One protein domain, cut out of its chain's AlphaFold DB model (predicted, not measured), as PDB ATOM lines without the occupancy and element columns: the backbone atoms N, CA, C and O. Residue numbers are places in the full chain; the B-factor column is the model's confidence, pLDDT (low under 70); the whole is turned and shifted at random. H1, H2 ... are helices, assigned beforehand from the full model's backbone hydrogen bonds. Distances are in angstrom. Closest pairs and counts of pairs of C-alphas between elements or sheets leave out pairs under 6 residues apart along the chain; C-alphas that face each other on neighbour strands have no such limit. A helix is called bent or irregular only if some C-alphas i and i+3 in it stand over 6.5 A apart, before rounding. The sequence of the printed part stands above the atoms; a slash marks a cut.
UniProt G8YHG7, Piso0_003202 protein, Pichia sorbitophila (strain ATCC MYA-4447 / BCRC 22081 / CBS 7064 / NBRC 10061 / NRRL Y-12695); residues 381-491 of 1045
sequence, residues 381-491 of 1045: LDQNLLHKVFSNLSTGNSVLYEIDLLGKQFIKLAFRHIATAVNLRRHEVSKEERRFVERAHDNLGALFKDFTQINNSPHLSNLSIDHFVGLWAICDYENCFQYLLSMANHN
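What this domain is: This is residues 381 to 491 of the 1045 residues of the protein "Piso0_003202 protein" of Pichia sorbitophila (strain ATCC MYA-4447 / BCRC 22081 / CBS 7064 / NBRC 10061 / NRRL Y-12695) (UniProt G8YHG7). Two long helices, H2 and H3, make a V that closes near their tight link, and H5 stands between its arms, about perpendicular to both. H6 folds back from H5 and packs on H2, while H1 and the short H4 sit loosely at the open end. The 111 printed residues hold six named helices, H1 to H6 in chain order, and no named strand; the class is all helix, mostly crossed. The whole is compact, with a radius of gyration of the C-alphas of 15.1 A, yet elongated, spanning 46 by 26 by 21 A.

Where its parts are: H3, residues 426 to 454, is the longest at 41.4 A, with a kink of 36 degrees near residue 446; it begins at C-alpha 426 (-15.382, -63.614, -36.971). H2, residues 398 to 421, measures 34.3 A. H5 is residues 465 to 475, 15.3 A; H6 is residues 477 to 486, 14.3 A, ending at C-alpha 486 (-31.292, -47.148, -33.690). H1, residues 383 to 395, 19.4 A, is irregular: C-alphas 391 and 394 are 7.4 A apart. H4 is residues 458 to 462, 8.1 A.

How they stand to each other: H2 and H5 are the hubs, touching three helices each. They touch at 85 degrees, about perpendicular, with closest C-alphas of Gly 407 and Gly 470 at 4.0 A. H3 touches H2 with residues 429 to 440 alone, at a steep tilt of 51 degrees, opposite ways; the closest C-alphas are Phe 415 and Glu 433, 6.3 A. H3 touches H5 at 78 degrees, about perpendicular, closest at C-alphas 448 and 465, 6.5 A. H6 touches H2, closest at C-alphas 414 and 485, 6.0 A, and H5, at C-alphas 473 and 480, 5.6 A. H1 is close to but not clearly touching H2, at C-alphas 389 and 399, 7.5 A; so is H4 to H3, at C-alphas 452 and 460, 6.3 A. H2, H5 and H6 have every O i to N i+4 pair within hydrogen-bond range; H1 has 5 of 9, H3 20 of 25, and H4 0 of 1, with 1 of 2 O i to N i+3 pairs.

The domain as a whole: The farthest C-alphas, Ser 394 and Asn 423, are 46.6 A apart. The printed part has no cut, and no link is long. Mean pLDDT of the printed part is 74.9, with 41 residues under 70, among them 389 to 398 and 453 to 462.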
ATOM      1  N   LEU A 381     -37.684 -37.163 -50.096       61.38
ATOM      2  CA  LEU A 381     -36.566 -37.228 -51.042       61.38
ATOM      3  C   LEU A 381     -36.614 -36.009 -51.977       61.38
ATOM      4  O   LEU A 381     -37.698 -35.570 -52.366       61.38
ATOM      5  N   ASP A 382     -35.450 -35.488 -52.358       66.75
ATOM      6  CA  ASP A 382     -35.355 -34.390 -53.322       66.75
ATOM      7  C   ASP A 382     -35.885 -34.830 -54.697       66.75
ATOM      8  O   ASP A 382     -35.421 -35.814 -55.280       66.75
ATOM      9  N   GLN A 383     -36.857 -34.084 -55.229       65.06
ATOM     10  CA  GLN A 383     -37.430 -34.352 -56.546       65.06
ATOM     11  C   GLN A 383     -36.415 -34.139 -57.674       65.06
ATOM     12  O   GLN A 383     -36.513 -34.827 -58.689       65.06
ATOM     13  N   ASN A 384     -35.408 -33.274 -57.496       65.25
ATOM     14  CA  ASN A 384     -34.341 -33.100 -58.482       65.25
ATOM     15  C   ASN A 384     -33.408 -34.316 -58.501       65.25
ATOM     16  O   ASN A 384     -33.097 -34.817 -59.579       65.25
ATOM     17  N   LEU A 385     -33.028 -34.861 -57.339       66.50
ATOM     18  CA  LEU A 385     -32.289 -36.125 -57.262       66.50
ATOM     19  C   LEU A 385     -33.094 -37.305 -57.836       66.50
ATOM     20  O   LEU A 385     -32.548 -38.106 -58.595       66.50
ATOM     21  N   LEU A 386     -34.389 -37.411 -57.518       67.56
ATOM     22  CA  LEU A 386     -35.261 -38.433 -58.111       67.56
ATOM     23  C   LEU A 386     -35.330 -38.276 -59.636       67.56
ATOM     24  O   LEU A 386     -35.163 -39.260 -60.356       67.56
ATOM     25  N   HIS A 387     -35.501 -37.051 -60.139       68.62
ATOM     26  CA  HIS A 387     -35.463 -36.771 -61.571       68.62
ATOM     27  C   HIS A 387     -34.115 -37.176 -62.181       68.62
ATOM     28  O   HIS A 387     -34.104 -37.947 -63.127       68.62
ATOM     29  N   LYS A 388     -32.985 -36.770 -61.596       70.25
ATOM     30  CA  LYS A 388     -31.618 -37.125 -62.022       70.25
ATOM     31  C   LYS A 388     -31.373 -38.638 -62.099       70.25
ATOM     32  O   LYS A 388     -30.696 -39.103 -63.017       70.25
ATOM     33  N   VAL A 389     -31.939 -39.416 -61.171       67.75
ATOM     34  CA  VAL A 389     -31.846 -40.888 -61.166       67.75
ATOM     35  C   VAL A 389     -32.768 -41.535 -62.209       67.75
ATOM     36  O   VAL A 389     -32.361 -42.511 -62.842       67.75
ATOM     37  N   PHE A 390     -33.988 -41.022 -62.411       67.81
ATOM     38  CA  PHE A 390     -34.996 -41.674 -63.261       67.81
ATOM     39  C   PHE A 390     -35.100 -41.132 -64.700       67.81
ATOM     40  O   PHE A 390     -35.479 -41.886 -65.593       67.81
ATOM     41  N   SER A 391     -34.713 -39.885 -64.978       61.09
ATOM     42  CA  SER A 391     -34.645 -39.332 -66.344       61.09
ATOM     43  C   SER A 391     -33.585 -40.049 -67.187       61.09
ATOM     44  O   SER A 391     -33.793 -40.336 -68.365       61.09
ATOM     45  N   ASN A 392     -32.481 -40.442 -66.545       54.84
ATOM     46  CA  ASN A 392     -31.361 -41.155 -67.148       54.84
ATOM     47  C   ASN A 392     -31.598 -42.671 -67.323       54.84
ATOM     48  O   ASN A 392     -30.667 -43.385 -67.704       54.84
ATOM     49  N   LEU A 393     -32.824 -43.184 -67.117       52.00
ATOM     50  CA  LEU A 393     -33.177 -44.600 -67.349       52.00
ATOM     51  C   LEU A 393     -32.838 -45.091 -68.771       52.00
ATOM     52  O   LEU A 393     -32.535 -46.269 -68.959       52.00
ATOM     53  N   SER A 394     -32.820 -44.192 -69.759       45.16
ATOM     54  CA  SER A 394     -32.372 -44.455 -71.135       45.16
ATOM     55  C   SER A 394     -30.896 -44.872 -71.249       45.16
ATOM     56  O   SER A 394     -30.529 -45.544 -72.209       45.16
ATOM     57  N   THR A 395     -30.058 -44.535 -70.261       46.19
ATOM     58  CA  THR A 395     -28.638 -44.939 -70.183       46.19
ATOM     59  C   THR A 395     -28.413 -46.270 -69.445       46.19
ATOM     60  O   THR A 395     -27.289 -46.770 -69.366       46.19
ATOM     61  N   GLY A 396     -29.496 -46.912 -68.989       49.69
ATOM     62  CA  GLY A 396     -29.537 -48.332 -68.643       49.69
ATOM     63  C   GLY A 396     -29.292 -48.694 -67.173       49.69
ATOM     64  O   GLY A 396     -28.922 -47.880 -66.330       49.69
ATOM     65  N   ASN A 397     -29.482 -49.985 -66.877       60.81
ATOM     66  CA  ASN A 397     -29.609 -50.580 -65.534       60.81
ATOM     67  C   ASN A 397     -28.420 -50.381 -64.559       60.81
ATOM     68  O   ASN A 397     -28.489 -50.843 -63.420       60.81
ATOM     69  N   SER A 398     -27.325 -49.738 -64.976       66.00
ATOM     70  CA  SER A 398     -26.096 -49.621 -64.179       66.00
ATOM     71  C   SER A 398     -26.231 -48.693 -62.963       66.00
ATOM     72  O   SER A 398     -25.724 -49.024 -61.893       66.00
ATOM     73  N   VAL A 399     -26.957 -47.576 -63.087       72.56
ATOM     74  CA  VAL A 399     -27.139 -46.610 -61.986       72.56
ATOM     75  C   VAL A 399     -28.013 -47.199 -60.877       72.56
ATOM     76  O   VAL A 399     -27.640 -47.140 -59.707       72.56
ATOM     77  N   LEU A 400     -29.128 -47.847 -61.229       77.31
ATOM     78  CA  LEU A 400     -29.990 -48.528 -60.252       77.31
ATOM     79  C   LEU A 400     -29.261 -49.684 -59.548       77.31
ATOM     80  O   LEU A 400     -29.367 -49.811 -58.330       77.31
ATOM     81  N   TYR A 401     -28.455 -50.464 -60.280       82.94
ATOM     82  CA  TYR A 401     -27.595 -51.497 -59.689       82.94
ATOM     83  C   TYR A 401     -26.616 -50.921 -58.654       82.94
ATOM     84  O   TYR A 401     -26.447 -51.493 -57.577       82.94
ATOM     85  N   GLU A 402     -26.000 -49.773 -58.938       82.44
ATOM     86  CA  GLU A 402     -25.092 -49.107 -58.000       82.44
ATOM     87  C   GLU A 402     -25.808 -48.525 -56.770       82.44
ATOM     88  O   GLU A 402     -25.232 -48.539 -55.682       82.44
ATOM     89  N   ILE A 403     -27.068 -48.097 -56.900       85.94
ATOM     90  CA  ILE A 403     -27.911 -47.629 -55.783       85.94
ATOM     91  C   ILE A 403     -28.373 -48.807 -54.895       85.94
ATOM     92  O   ILE A 403     -28.302 -48.716 -53.669       85.94
ATOM     93  N   ASP A 404     -28.771 -49.939 -55.483       88.06
ATOM     94  CA  ASP A 404     -29.073 -51.193 -54.768       88.06
ATOM     95  C   ASP A 404     -27.834 -51.753 -54.042       88.06
ATOM     96  O   ASP A 404     -27.899 -52.137 -52.868       88.06
ATOM     97  N   LEU A 405     -26.671 -51.732 -54.703       90.25
ATOM     98  CA  LEU A 405     -25.397 -52.112 -54.100       90.25
ATOM     99  C   LEU A 405     -24.994 -51.145 -52.975       90.25
ATOM    100  O   LEU A 405     -24.533 -51.602 -51.927       90.25
ATOM    101  N   LEU A 406     -25.203 -49.837 -53.155       90.75
ATOM    102  CA  LEU A 406     -24.974 -48.825 -52.123       90.75
ATOM    103  C   LEU A 406     -25.840 -49.093 -50.889       90.75
ATOM    104  O   LEU A 406     -25.288 -49.143 -49.793       90.75
ATOM    105  N   GLY A 407     -27.144 -49.347 -51.037       91.69
ATOM    106  CA  GLY A 407     -28.024 -49.692 -49.912       91.69
ATOM    107  C   GLY A 407     -27.538 -50.919 -49.132       91.69
ATOM    108  O   GLY A 407     -27.390 -50.873 -47.908       91.69
ATOM    109  N   LYS A 408     -27.148 -51.983 -49.846       92.94
ATOM    110  CA  LYS A 408     -26.559 -53.205 -49.256       92.94
ATOM    111  C   LYS A 408     -25.245 -52.934 -48.525       92.94
ATOM    112  O   LYS A 408     -24.970 -53.553 -47.495       92.94
ATOM    113  N   GLN A 409     -24.417 -52.028 -49.044       93.12
ATOM    114  CA  GLN A 409     -23.180 -51.588 -48.393       93.12
ATOM    115  C   GLN A 409     -23.465 -50.666 -47.190       93.12
ATOM    116  O   GLN A 409     -22.759 -50.755 -46.188       93.12
ATOM    117  N   PHE A 410     -24.531 -49.865 -47.230       92.69
ATOM    118  CA  PHE A 410     -24.946 -48.936 -46.176       92.69
ATOM    119  C   PHE A 410     -25.469 -49.664 -44.926       92.69
ATOM    120  O   PHE A 410     -24.990 -49.420 -43.815       92.69
ATOM    121  N   ILE A 411     -26.357 -50.652 -45.104       91.00
ATOM    122  CA  ILE A 411     -26.837 -51.527 -44.014       91.00
ATOM    123  C   ILE A 411     -25.658 -52.279 -43.371       91.00
ATOM    124  O   ILE A 411     -25.578 -52.405 -42.147       91.00
ATOM    125  N   LYS A 412     -24.688 -52.728 -44.181       91.62
ATOM    126  CA  LYS A 412     -23.451 -53.347 -43.681       91.62
ATOM    127  C   LYS A 412     -22.536 -52.366 -42.956       91.62
ATOM    128  O   LYS A 412     -21.942 -52.765 -41.958       91.62
ATOM    129  N   LEU A 413     -22.420 -51.115 -43.401       90.94
ATOM    130  CA  LEU A 413     -21.633 -50.090 -42.711       90.94
ATOM    131  C   LEU A 413     -22.195 -49.831 -41.308       90.94
ATOM    132  O   LEU A 413     -21.428 -49.846 -40.347       90.94
ATOM    133  N   ALA A 414     -23.520 -49.691 -41.174       88.50
ATOM    134  CA  ALA A 414     -24.177 -49.577 -39.871       88.50
ATOM    135  C   ALA A 414     -23.872 -50.802 -38.989       88.50
ATOM    136  O   ALA A 414     -23.351 -50.652 -37.882       88.50
ATOM    137  N   PHE A 415     -24.068 -52.023 -39.505       87.88
ATOM    138  CA  PHE A 415     -23.721 -53.242 -38.765       87.88
ATOM    139  C   PHE A 415     -22.234 -53.329 -38.379       87.88
ATOM    140  O   PHE A 415     -21.917 -53.818 -37.299       87.88
ATOM    141  N   ARG A 416     -21.295 -52.890 -39.224       85.69
ATOM    142  CA  ARG A 416     -19.854 -52.976 -38.921       85.69
ATOM    143  C   ARG A 416     -19.366 -51.860 -37.995       85.69
ATOM    144  O   ARG A 416     -18.442 -52.115 -37.229       85.69
ATOM    145  N   HIS A 417     -20.022 -50.701 -37.966       84.50
ATOM    146  CA  HIS A 417     -19.843 -49.687 -36.917       84.50
ATOM    147  C   HIS A 417     -20.205 -50.279 -35.537       84.50
ATOM    148  O   HIS A 417     -19.414 -50.251 -34.599       84.50
ATOM    149  N   ILE A 418     -21.362 -50.940 -35.460       78.06
ATOM    150  CA  ILE A 418     -21.871 -51.699 -34.302       78.06
ATOM    151  C   ILE A 418     -20.920 -52.856 -33.911       78.06
ATOM    152  O   ILE A 418     -20.504 -52.988 -32.758       78.06
ATOM    153  N   ALA A 419     -20.526 -53.692 -34.875       75.94
ATOM    154  CA  ALA A 419     -19.743 -54.914 -34.654       75.94
ATOM    155  C   ALA A 419     -18.223 -54.698 -34.499       75.94
ATOM    156  O   ALA A 419     -17.508 -55.650 -34.189       75.94
ATOM    157  N   THR A 420     -17.716 -53.479 -34.707       69.00
ATOM    158  CA  THR A 420     -16.369 -53.074 -34.261       69.00
ATOM    159  C   THR A 420     -16.388 -52.446 -32.863       69.00
ATOM    160  O   THR A 420     -15.343 -52.364 -32.220       69.00
ATOM    161  N   ALA A 421     -17.562 -52.062 -32.348       58.75
ATOM    162  CA  ALA A 421     -17.738 -51.527 -30.999       58.75
ATOM    163  C   ALA A 421     -18.126 -52.581 -29.941       58.75
ATOM    164  O   ALA A 421     -17.825 -52.397 -28.764       58.75
ATOM    165  N   VAL A 422     -18.700 -53.726 -30.337       57.75
ATOM    166  CA  VAL A 422     -18.809 -54.931 -29.486       57.75
ATOM    167  C   VAL A 422     -17.946 -56.058 -30.052       57.75
ATOM    168  O   VAL A 422     -18.049 -56.412 -31.222       57.75
ATOM    169  N   ASN A 423     -17.093 -56.627 -29.194       59.91
ATOM    170  CA  ASN A 423     -16.069 -57.628 -29.512       59.91
ATOM    171  C   ASN A 423     -16.663 -58.986 -29.957       59.91
ATOM    172  O   ASN A 423     -16.756 -59.930 -29.170       59.91
ATOM    173  N   LEU A 424     -17.071 -59.080 -31.224       56.06
ATOM    174  CA  LEU A 424     -17.594 -60.299 -31.845       56.06
ATOM    175  C   LEU A 424     -16.490 -61.089 -32.560       56.06
ATOM    176  O   LEU A 424     -15.716 -60.548 -33.352       56.06
ATOM    177  N   ARG A 425     -16.465 -62.414 -32.374       58.69
ATOM    178  CA  ARG A 425     -15.549 -63.290 -33.121       58.69
ATOM    179  C   ARG A 425     -16.014 -63.403 -34.572       58.69
ATOM    180  O   ARG A 425     -17.207 -63.377 -34.853       58.69
ATOM    181  N   ARG A 426     -15.093 -63.623 -35.516       59.06
ATOM    182  CA  ARG A 426     -15.382 -63.614 -36.971       59.06
ATOM    183  C   ARG A 426     -16.589 -64.477 -37.399       59.06
ATOM    184  O   ARG A 426     -17.334 -64.080 -38.288       59.06
ATOM    185  N   HIS A 427     -16.811 -65.627 -36.757       58.69
ATOM    186  CA  HIS A 427     -17.966 -66.501 -37.024       58.69
ATOM    187  C   HIS A 427     -19.296 -65.989 -36.439       58.69
ATOM    188  O   HIS A 427     -20.359 -66.303 -36.971       58.69
ATOM    189  N   GLU A 428     -19.246 -65.201 -35.365       64.94
ATOM    190  CA  GLU A 428     -20.400 -64.520 -34.773       64.94
ATOM    191  C   GLU A 428     -20.759 -63.286 -35.613       64.94
ATOM    192  O   GLU A 428     -21.920 -63.142 -35.991       64.94
ATOM    193  N   VAL A 429     -19.764 -62.486 -36.031       69.44
ATOM    194  CA  VAL A 429     -19.934 -61.333 -36.941       69.44
ATOM    195  C   VAL A 429     -20.771 -61.715 -38.166       69.44
ATOM    196  O   VAL A 429     -21.824 -61.131 -38.386       69.44
ATOM    197  N   SER A 430     -20.379 -62.741 -38.932       72.06
ATOM    198  CA  SER A 430     -21.107 -63.141 -40.153       72.06
ATOM    199  C   SER A 430     -22.516 -63.708 -39.916       72.06
ATOM    200  O   SER A 430     -23.286 -63.846 -40.869       72.06
ATOM    201  N   LYS A 431     -22.856 -64.073 -38.676       76.38
ATOM    202  CA  LYS A 431     -24.178 -64.577 -38.287       76.38
ATOM    203  C   LYS A 431     -25.086 -63.442 -37.824       76.38
ATOM    204  O   LYS A 431     -26.244 -63.386 -38.232       76.38
ATOM    205  N   GLU A 432     -24.563 -62.538 -37.004       78.62
ATOM    206  CA  GLU A 432     -25.309 -61.372 -36.540       78.62
ATOM    207  C   GLU A 432     -25.440 -60.301 -37.643       78.62
ATOM    208  O   GLU A 432     -26.458 -59.619 -37.674       78.62
ATOM    209  N   GLU A 433     -24.526 -60.248 -38.629       82.69
ATOM    210  CA  GLU A 433     -24.660 -59.419 -39.845       82.69
ATOM    211  C   GLU A 433     -25.944 -59.765 -40.606       82.69
ATOM    212  O   GLU A 433     -26.754 -58.890 -40.901       82.69
ATOM    213  N   ARG A 434     -26.188 -61.061 -40.852       83.12
ATOM    214  CA  ARG A 434     -27.411 -61.532 -41.526       83.12
ATOM    215  C   ARG A 434     -28.661 -61.180 -40.730       83.12
ATOM    216  O   ARG A 434     -29.615 -60.679 -41.301       83.12
ATOM    217  N   ARG A 435     -28.626 -61.364 -39.408       82.25
ATOM    218  CA  ARG A 435     -29.735 -61.018 -38.502       82.25
ATOM    219  C   ARG A 435     -29.976 -59.515 -38.384       82.25
ATOM    220  O   ARG A 435     -31.077 -59.106 -38.025       82.25
ATOM    221  N   PHE A 436     -28.959 -58.684 -38.595       85.25
ATOM    222  CA  PHE A 436     -29.117 -57.235 -38.681       85.25
ATOM    223  C   PHE A 436     -29.752 -56.848 -40.018       85.25
ATOM    224  O   PHE A 436     -30.747 -56.136 -40.006       85.25
ATOM    225  N   VAL A 437     -29.263 -57.393 -41.138       85.88
ATOM    226  CA  VAL A 437     -29.854 -57.190 -42.474       85.88
ATOM    227  C   VAL A 437     -31.318 -57.653 -42.510       85.88
ATOM    228  O   VAL A 437     -32.182 -56.877 -42.894       85.88
ATOM    229  N   GLU A 438     -31.630 -58.858 -42.025       84.94
ATOM    230  CA  GLU A 438     -33.006 -59.378 -41.922       84.94
ATOM    231  C   GLU A 438     -33.925 -58.403 -41.155       84.94
ATOM    232  O   GLU A 438     -34.958 -57.991 -41.678       84.94
ATOM    233  N   ARG A 439     -33.513 -57.945 -39.961       82.94
ATOM    234  CA  ARG A 439     -34.281 -56.968 -39.162       82.94
ATOM    235  C   ARG A 439     -34.381 -55.590 -39.816       82.94
ATOM    236  O   ARG A 439     -35.415 -54.941 -39.690       82.94
ATOM    237  N   ALA A 440     -33.330 -55.136 -40.497       84.81
ATOM    238  CA  ALA A 440     -33.347 -53.871 -41.217       84.81
ATOM    239  C   ALA A 440     -34.395 -53.911 -42.333       84.81
ATOM    240  O   ALA A 440     -35.215 -53.003 -42.418       84.81
ATOM    241  N   HIS A 441     -34.433 -54.986 -43.126       85.38
ATOM    242  CA  HIS A 441     -35.411 -55.145 -44.204       85.38
ATOM    243  C   HIS A 441     -36.843 -55.293 -43.662       85.38
ATOM    244  O   HIS A 441     -37.748 -54.659 -44.202       85.38
ATOM    245  N   ASP A 442     -37.049 -56.045 -42.573       83.38
ATOM    246  CA  ASP A 442     -38.361 -56.158 -41.913       83.38
ATOM    247  C   ASP A 442     -38.888 -54.781 -41.444       83.38
ATOM    248  O   ASP A 442     -40.047 -54.446 -41.693       83.38
ATOM    249  N   ASN A 443     -38.038 -53.954 -40.816       80.94
ATOM    250  CA  ASN A 443     -38.411 -52.619 -40.325       80.94
ATOM    251  C   ASN A 443     -38.598 -51.593 -41.463       80.94
ATOM    252  O   ASN A 443     -39.590 -50.863 -41.496       80.94
ATOM    253  N   LEU A 444     -37.661 -51.545 -42.416       83.94
ATOM    254  CA  LEU A 444     -37.720 -50.653 -43.582       83.94
ATOM    255  C   LEU A 444     -38.899 -50.984 -44.506       83.94
ATOM    256  O   LEU A 444     -39.408 -50.093 -45.180       83.94
ATOM    257  N   GLY A 445     -39.368 -52.236 -44.515       81.81
ATOM    258  CA  GLY A 445     -40.507 -52.684 -45.318       81.81
ATOM    259  C   GLY A 445     -41.841 -52.002 -44.988       81.81
ATOM    260  O   GLY A 445     -42.774 -52.114 -45.784       81.81
ATOM    261  N   ALA A 446     -41.946 -51.290 -43.858       75.19
ATOM    262  CA  ALA A 446     -43.052 -50.373 -43.579       75.19
ATOM    263  C   ALA A 446     -42.838 -49.016 -44.276       75.19
ATOM    264  O   ALA A 446     -43.621 -48.652 -45.149       75.19
ATOM    265  N   LEU A 447     -41.725 -48.327 -43.982       75.81
ATOM    266  CA  LEU A 447     -41.385 -47.026 -44.583       75.81
ATOM    267  C   LEU A 447     -41.341 -47.070 -46.120       75.81
ATOM    268  O   LEU A 447     -41.757 -46.122 -46.778       75.81
ATOM    269  N   PHE A 448     -40.882 -48.181 -46.701       81.19
ATOM    270  CA  PHE A 448     -40.846 -48.377 -48.149       81.19
ATOM    271  C   PHE A 448     -42.247 -48.488 -48.784       81.19
ATOM    272  O   PHE A 448     -42.454 -48.024 -49.907       81.19
ATOM    273  N   LYS A 449     -43.234 -49.054 -48.071       76.19
ATOM    274  CA  LYS A 449     -44.635 -49.087 -48.533       76.19
ATOM    275  C   LYS A 449     -45.253 -47.698 -48.488       76.19
ATOM    276  O   LYS A 449     -45.811 -47.265 -49.489       76.19
ATOM    277  N   ASP A 450     -45.080 -46.985 -47.379       71.25
ATOM    278  CA  ASP A 450     -45.553 -45.605 -47.243       71.25
ATOM    279  C   ASP A 450     -44.938 -44.723 -48.350       71.25
ATOM    280  O   ASP A 450     -45.650 -44.017 -49.064       71.25
ATOM    281  N   PHE A 451     -43.625 -44.841 -48.582       70.94
ATOM    282  CA  PHE A 451     -42.908 -44.132 -49.646       70.94
ATOM    283  C   PHE A 451     -43.445 -44.436 -51.057       70.94
ATOM    284  O   PHE A 451     -43.661 -43.513 -51.846       70.94
ATOM    285  N   THR A 452     -43.675 -45.710 -51.391       70.06
ATOM    286  CA  THR A 452     -44.184 -46.104 -52.720       70.06
ATOM    287  C   THR A 452     -45.644 -45.699 -52.938       70.06
ATOM    288  O   THR A 452     -46.001 -45.336 -54.057       70.06
ATOM    289  N   GLN A 453     -46.467 -45.675 -51.884       67.44
ATOM    290  CA  GLN A 453     -47.862 -45.219 -51.947       67.44
ATOM    291  C   GLN A 453     -47.997 -43.694 -52.067       67.44
ATOM    292  O   GLN A 453     -48.856 -43.219 -52.803       67.44
ATOM    293  N   ILE A 454     -47.146 -42.917 -51.389       62.91
ATOM    294  CA  ILE A 454     -47.212 -41.444 -51.416       62.91
ATOM    295  C   ILE A 454     -46.862 -40.875 -52.800       62.91
ATOM    296  O   ILE A 454     -47.437 -39.873 -53.218       62.91
ATOM    297  N   ASN A 455     -45.924 -41.498 -53.520       60.88
ATOM    298  CA  ASN A 455     -45.311 -40.892 -54.707       60.88
ATOM    299  C   ASN A 455     -45.946 -41.288 -56.057       60.88
ATOM    300  O   ASN A 455     -45.543 -40.732 -57.074       60.88
ATOM    301  N   ASN A 456     -46.906 -42.227 -56.088       55.97
ATOM    302  CA  ASN A 456     -47.780 -42.568 -57.235       55.97
ATOM    303  C   ASN A 456     -47.124 -42.744 -58.633       55.97
ATOM    304  O   ASN A 456     -47.808 -42.717 -59.654       55.97
ATOM    305  N   SER A 457     -45.808 -42.961 -58.708       58.53
ATOM    306  CA  SER A 457     -45.066 -43.081 -59.968       58.53
ATOM    307  C   SER A 457     -44.868 -44.550 -60.359       58.53
ATOM    308  O   SER A 457     -44.355 -45.329 -59.546       58.53
ATOM    309  N   PRO A 458     -45.190 -44.955 -61.608       57.81
ATOM    310  CA  PRO A 458     -45.076 -46.349 -62.042       57.81
ATOM    311  C   PRO A 458     -43.635 -46.876 -61.973       57.81
ATOM    312  O   PRO A 458     -43.427 -48.067 -61.744       57.81
ATOM    313  N   HIS A 459     -42.631 -45.998 -62.083       58.78
ATOM    314  CA  HIS A 459     -41.214 -46.364 -62.001       58.78
ATOM    315  C   HIS A 459     -40.777 -46.817 -60.596       58.78
ATOM    316  O   HIS A 459     -39.851 -47.618 -60.476       58.78
ATOM    317  N   LEU A 460     -41.457 -46.362 -59.534       61.59
ATOM    318  CA  LEU A 460     -41.108 -46.706 -58.148       61.59
ATOM    319  C   LEU A 460     -41.559 -48.121 -57.747       61.59
ATOM    320  O   LEU A 460     -41.029 -48.684 -56.790       61.59
ATOM    321  N   SER A 461     -42.497 -48.714 -58.492       61.12
ATOM    322  CA  SER A 461     -43.053 -50.051 -58.217       61.12
ATOM    323  C   SER A 461     -42.033 -51.197 -58.312       61.12
ATOM    324  O   SER A 461     -42.230 -52.242 -57.696       61.12
ATOM    325  N   ASN A 462     -40.932 -50.990 -59.043       69.06
ATOM    326  CA  ASN A 462     -39.890 -51.993 -59.296       69.06
ATOM    327  C   ASN A 462     -38.671 -51.891 -58.354       69.06
ATOM    328  O   ASN A 462     -37.702 -52.631 -58.522       69.06
ATOM    329  N   LEU A 463     -38.676 -50.967 -57.387       76.94
ATOM    330  CA  LEU A 463     -37.546 -50.765 -56.475       76.94
ATOM    331  C   LEU A 463     -37.476 -51.851 -55.387       76.94
ATOM    332  O   LEU A 463     -38.491 -52.370 -54.925       76.94
ATOM    333  N   SER A 464     -36.260 -52.162 -54.930       87.31
ATOM    334  CA  SER A 464     -36.042 -52.962 -53.715       87.31
ATOM    335  C   SER A 464     -35.924 -52.065 -52.475       87.31
ATOM    336  O   SER A 464     -35.656 -50.866 -52.576       87.31
ATOM    337  N   ILE A 465     -36.041 -52.661 -51.283       86.50
ATOM    338  CA  ILE A 465     -35.725 -51.974 -50.018       86.50
ATOM    339  C   ILE A 465     -34.271 -51.467 -50.021       86.50
ATOM    340  O   ILE A 465     -33.998 -50.387 -49.505       86.50
ATOM    341  N   ASP A 466     -33.347 -52.193 -50.657       91.06
ATOM    342  CA  ASP A 466     -31.962 -51.750 -50.808       91.06
ATOM    343  C   ASP A 466     -31.845 -50.503 -51.700       91.06
ATOM    344  O   ASP A 466     -31.130 -49.574 -51.335       91.06
ATOM    345  N   HIS A 467     -32.593 -50.419 -52.812       88.50
ATOM    346  CA  HIS A 467     -32.654 -49.189 -53.617       88.50
ATOM    347  C   HIS A 467     -33.169 -48.006 -52.781       88.50
ATOM    348  O   HIS A 467     -32.621 -46.909 -52.862       88.50
ATOM    349  N   PHE A 468     -34.204 -48.222 -51.961       86.69
ATOM    350  CA  PHE A 468     -34.763 -47.193 -51.080       86.69
ATOM    351  C   PHE A 468     -33.753 -46.706 -50.027       86.69
ATOM    352  O   PHE A 468     -33.616 -45.500 -49.838       86.69
ATOM    353  N   VAL A 469     -32.989 -47.610 -49.402       88.88
ATOM    354  CA  VAL A 469     -31.892 -47.223 -48.493       88.88
ATOM    355  C   VAL A 469     -30.780 -46.493 -49.243       88.88
ATOM    356  O   VAL A 469     -30.266 -45.507 -48.726       88.88
ATOM    357  N   GLY A 470     -30.431 -46.923 -50.458       89.50
ATOM    358  CA  GLY A 470     -29.463 -46.225 -51.307       89.50
ATOM    359  C   GLY A 470     -29.890 -44.785 -51.608       89.50
ATOM    360  O   GLY A 470     -29.118 -43.860 -51.375       89.50
ATOM    361  N   LEU A 471     -31.136 -44.579 -52.047       85.69
ATOM    362  CA  LEU A 471     -31.701 -43.249 -52.317       85.69
ATOM    363  C   LEU A 471     -31.785 -42.378 -51.055       85.69
ATOM    364  O   LEU A 471     -31.398 -41.209 -51.091       85.69
ATOM    365  N   TRP A 472     -32.249 -42.938 -49.931       86.25
ATOM    366  CA  TRP A 472     -32.325 -42.207 -48.665       86.25
ATOM    367  C   TRP A 472     -30.928 -41.820 -48.163       86.25
ATOM    368  O   TRP A 472     -30.730 -40.673 -47.778       86.25
ATOM    369  N   ALA A 473     -29.933 -42.704 -48.258       87.69
ATOM    370  CA  ALA A 473     -28.551 -42.394 -47.898       87.69
ATOM    371  C   ALA A 473     -27.904 -41.311 -48.788       87.69
ATOM    372  O   ALA A 473     -27.005 -40.615 -48.318       87.69
ATOM    373  N   ILE A 474     -28.351 -41.146 -50.041       85.50
ATOM    374  CA  ILE A 474     -27.905 -40.053 -50.924       85.50
ATOM    375  C   ILE A 474     -28.613 -38.728 -50.582       85.50
ATOM    376  O   ILE A 474     -27.969 -37.682 -50.623       85.50
ATOM    377  N   CYS A 475     -29.898 -38.743 -50.209       80.62
ATOM    378  CA  CYS A 475     -30.605 -37.529 -49.766       80.62
ATOM    379  C   CYS A 475     -30.171 -37.059 -48.368       80.62
ATOM    380  O   CYS A 475     -29.979 -35.870 -48.141       80.62
ATOM    381  N   ASP A 476     -30.053 -37.992 -47.424       81.69
ATOM    382  CA  ASP A 476     -29.888 -37.725 -45.996       81.69
ATOM    383  C   ASP A 476     -29.075 -38.851 -45.338       81.69
ATOM    384  O   ASP A 476     -29.586 -39.753 -44.662       81.69
ATOM    385  N   TYR A 477     -27.764 -38.795 -45.584       84.69
ATOM    386  CA  TYR A 477     -26.776 -39.735 -45.061       84.69
ATOM    387  C   TYR A 477     -26.885 -39.916 -43.540       84.69
ATOM    388  O   TYR A 477     -26.856 -41.050 -43.059       84.69
ATOM    389  N   GLU A 478     -27.020 -38.830 -42.771       82.75
ATOM    390  CA  GLU A 478     -26.951 -38.921 -41.311       82.75
ATOM    391  C   GLU A 478     -28.248 -39.461 -40.706       82.75
ATOM    392  O   GLU A 478     -28.163 -40.382 -39.895       82.75
ATOM    393  N   ASN A 479     -29.440 -39.000 -41.110       82.44
ATOM    394  CA  ASN A 479     -30.671 -39.570 -40.547       82.44
ATOM    395  C   ASN A 479     -30.891 -41.016 -41.011       82.44
ATOM    396  O   ASN A 479     -31.349 -41.832 -40.210       82.44
ATOM    397  N   CYS A 480     -30.502 -41.381 -42.240       85.38
ATOM    398  CA  CYS A 480     -30.530 -42.780 -42.676       85.38
ATOM    399  C   CYS A 480     -29.571 -43.652 -41.835       85.38
ATOM    400  O   CYS A 480     -29.934 -44.747 -41.394       85.38
ATOM    401  N   PHE A 481     -28.361 -43.154 -41.542       86.19
ATOM    402  CA  PHE A 481     -27.382 -43.868 -40.717       86.19
ATOM    403  C   PHE A 481     -27.839 -43.999 -39.258       86.19
ATOM    404  O   PHE A 481     -27.843 -45.104 -38.716       86.19
ATOM    405  N   GLN A 482     -28.293 -42.907 -38.637       83.00
ATOM    406  CA  GLN A 482     -28.815 -42.900 -37.266       83.00
ATOM    407  C   GLN A 482     -30.065 -43.781 -37.124       83.00
ATOM    408  O   GLN A 482     -30.207 -44.493 -36.129       83.00
ATOM    409  N   TYR A 483     -30.936 -43.817 -38.137       84.31
ATOM    410  CA  TYR A 483     -32.084 -44.722 -38.158       84.31
ATOM    411  C   TYR A 483     -31.654 -46.195 -38.128       84.31
ATOM    412  O   TYR A 483     -32.144 -46.958 -37.292       84.31
ATOM    413  N   LEU A 484     -30.681 -46.598 -38.953       86.38
ATOM    414  CA  LEU A 484     -30.146 -47.964 -38.932       86.38
ATOM    415  C   LEU A 484     -29.391 -48.291 -37.635       86.38
ATOM    416  O   LEU A 484     -29.517 -49.408 -37.131       86.38
ATOM    417  N   LEU A 485     -28.651 -47.336 -37.058       81.62
ATOM    418  CA  LEU A 485     -28.029 -47.514 -35.739       81.62
ATOM    419  C   LEU A 485     -29.081 -47.720 -34.636       81.62
ATOM    420  O   LEU A 485     -28.891 -48.572 -33.769       81.62
ATOM    421  N   SER A 486     -30.220 -47.017 -34.691       77.19
ATOM    422  CA  SER A 486     -31.292 -47.148 -33.690       77.19
ATOM    423  C   SER A 486     -31.886 -48.565 -33.622       77.19
ATOM    424  O   SER A 486     -32.190 -49.049 -32.534       77.19
ATOM    425  N   MET A 487     -31.932 -49.289 -34.751       76.56
ATOM    426  CA  MET A 487     -32.392 -50.688 -34.815       76.56
ATOM    427  C   MET A 487     -31.497 -51.690 -34.068       76.56
ATOM    428  O   MET A 487     -31.854 -52.864 -33.924       76.56
ATOM    429  N   ALA A 488     -30.308 -51.269 -33.630       65.75
ATOM    430  CA  ALA A 488     -29.386 -52.121 -32.892       65.75
ATOM    431  C   ALA A 488     -29.821 -52.368 -31.437       65.75
ATOM    432  O   ALA A 488     -29.379 -53.354 -30.852       65.75
ATOM    433  N   ASN A 489     -30.665 -51.497 -30.863       56.91
ATOM    434  CA  ASN A 489     -31.037 -51.474 -29.439       56.91
ATOM    435  C   ASN A 489     -29.829 -51.522 -28.474       56.91
ATOM    436  O   ASN A 489     -29.821 -52.241 -27.467       56.91
ATOM    437  N   HIS A 490     -28.799 -50.741 -28.790       54.16
ATOM    438  CA  HIS A 490     -27.576 -50.609 -28.001       54.16
ATOM    439  C   HIS A 490     -27.239 -49.121 -27.819       54.16
ATOM    440  O   HIS A 490     -26.451 -48.555 -28.572       54.16
ATOM    441  N   ASN A 491     -27.797 -48.502 -26.776       43.12
ATOM    442  CA  ASN A 491     -27.561 -47.092 -26.406       43.12
ATOM    443  C   ASN A 491     -26.138 -46.824 -25.861       43.12
ATOM    444  O   ASN A 491     -25.881 -45.780 -25.273       43.12
TER     445      ASN A 491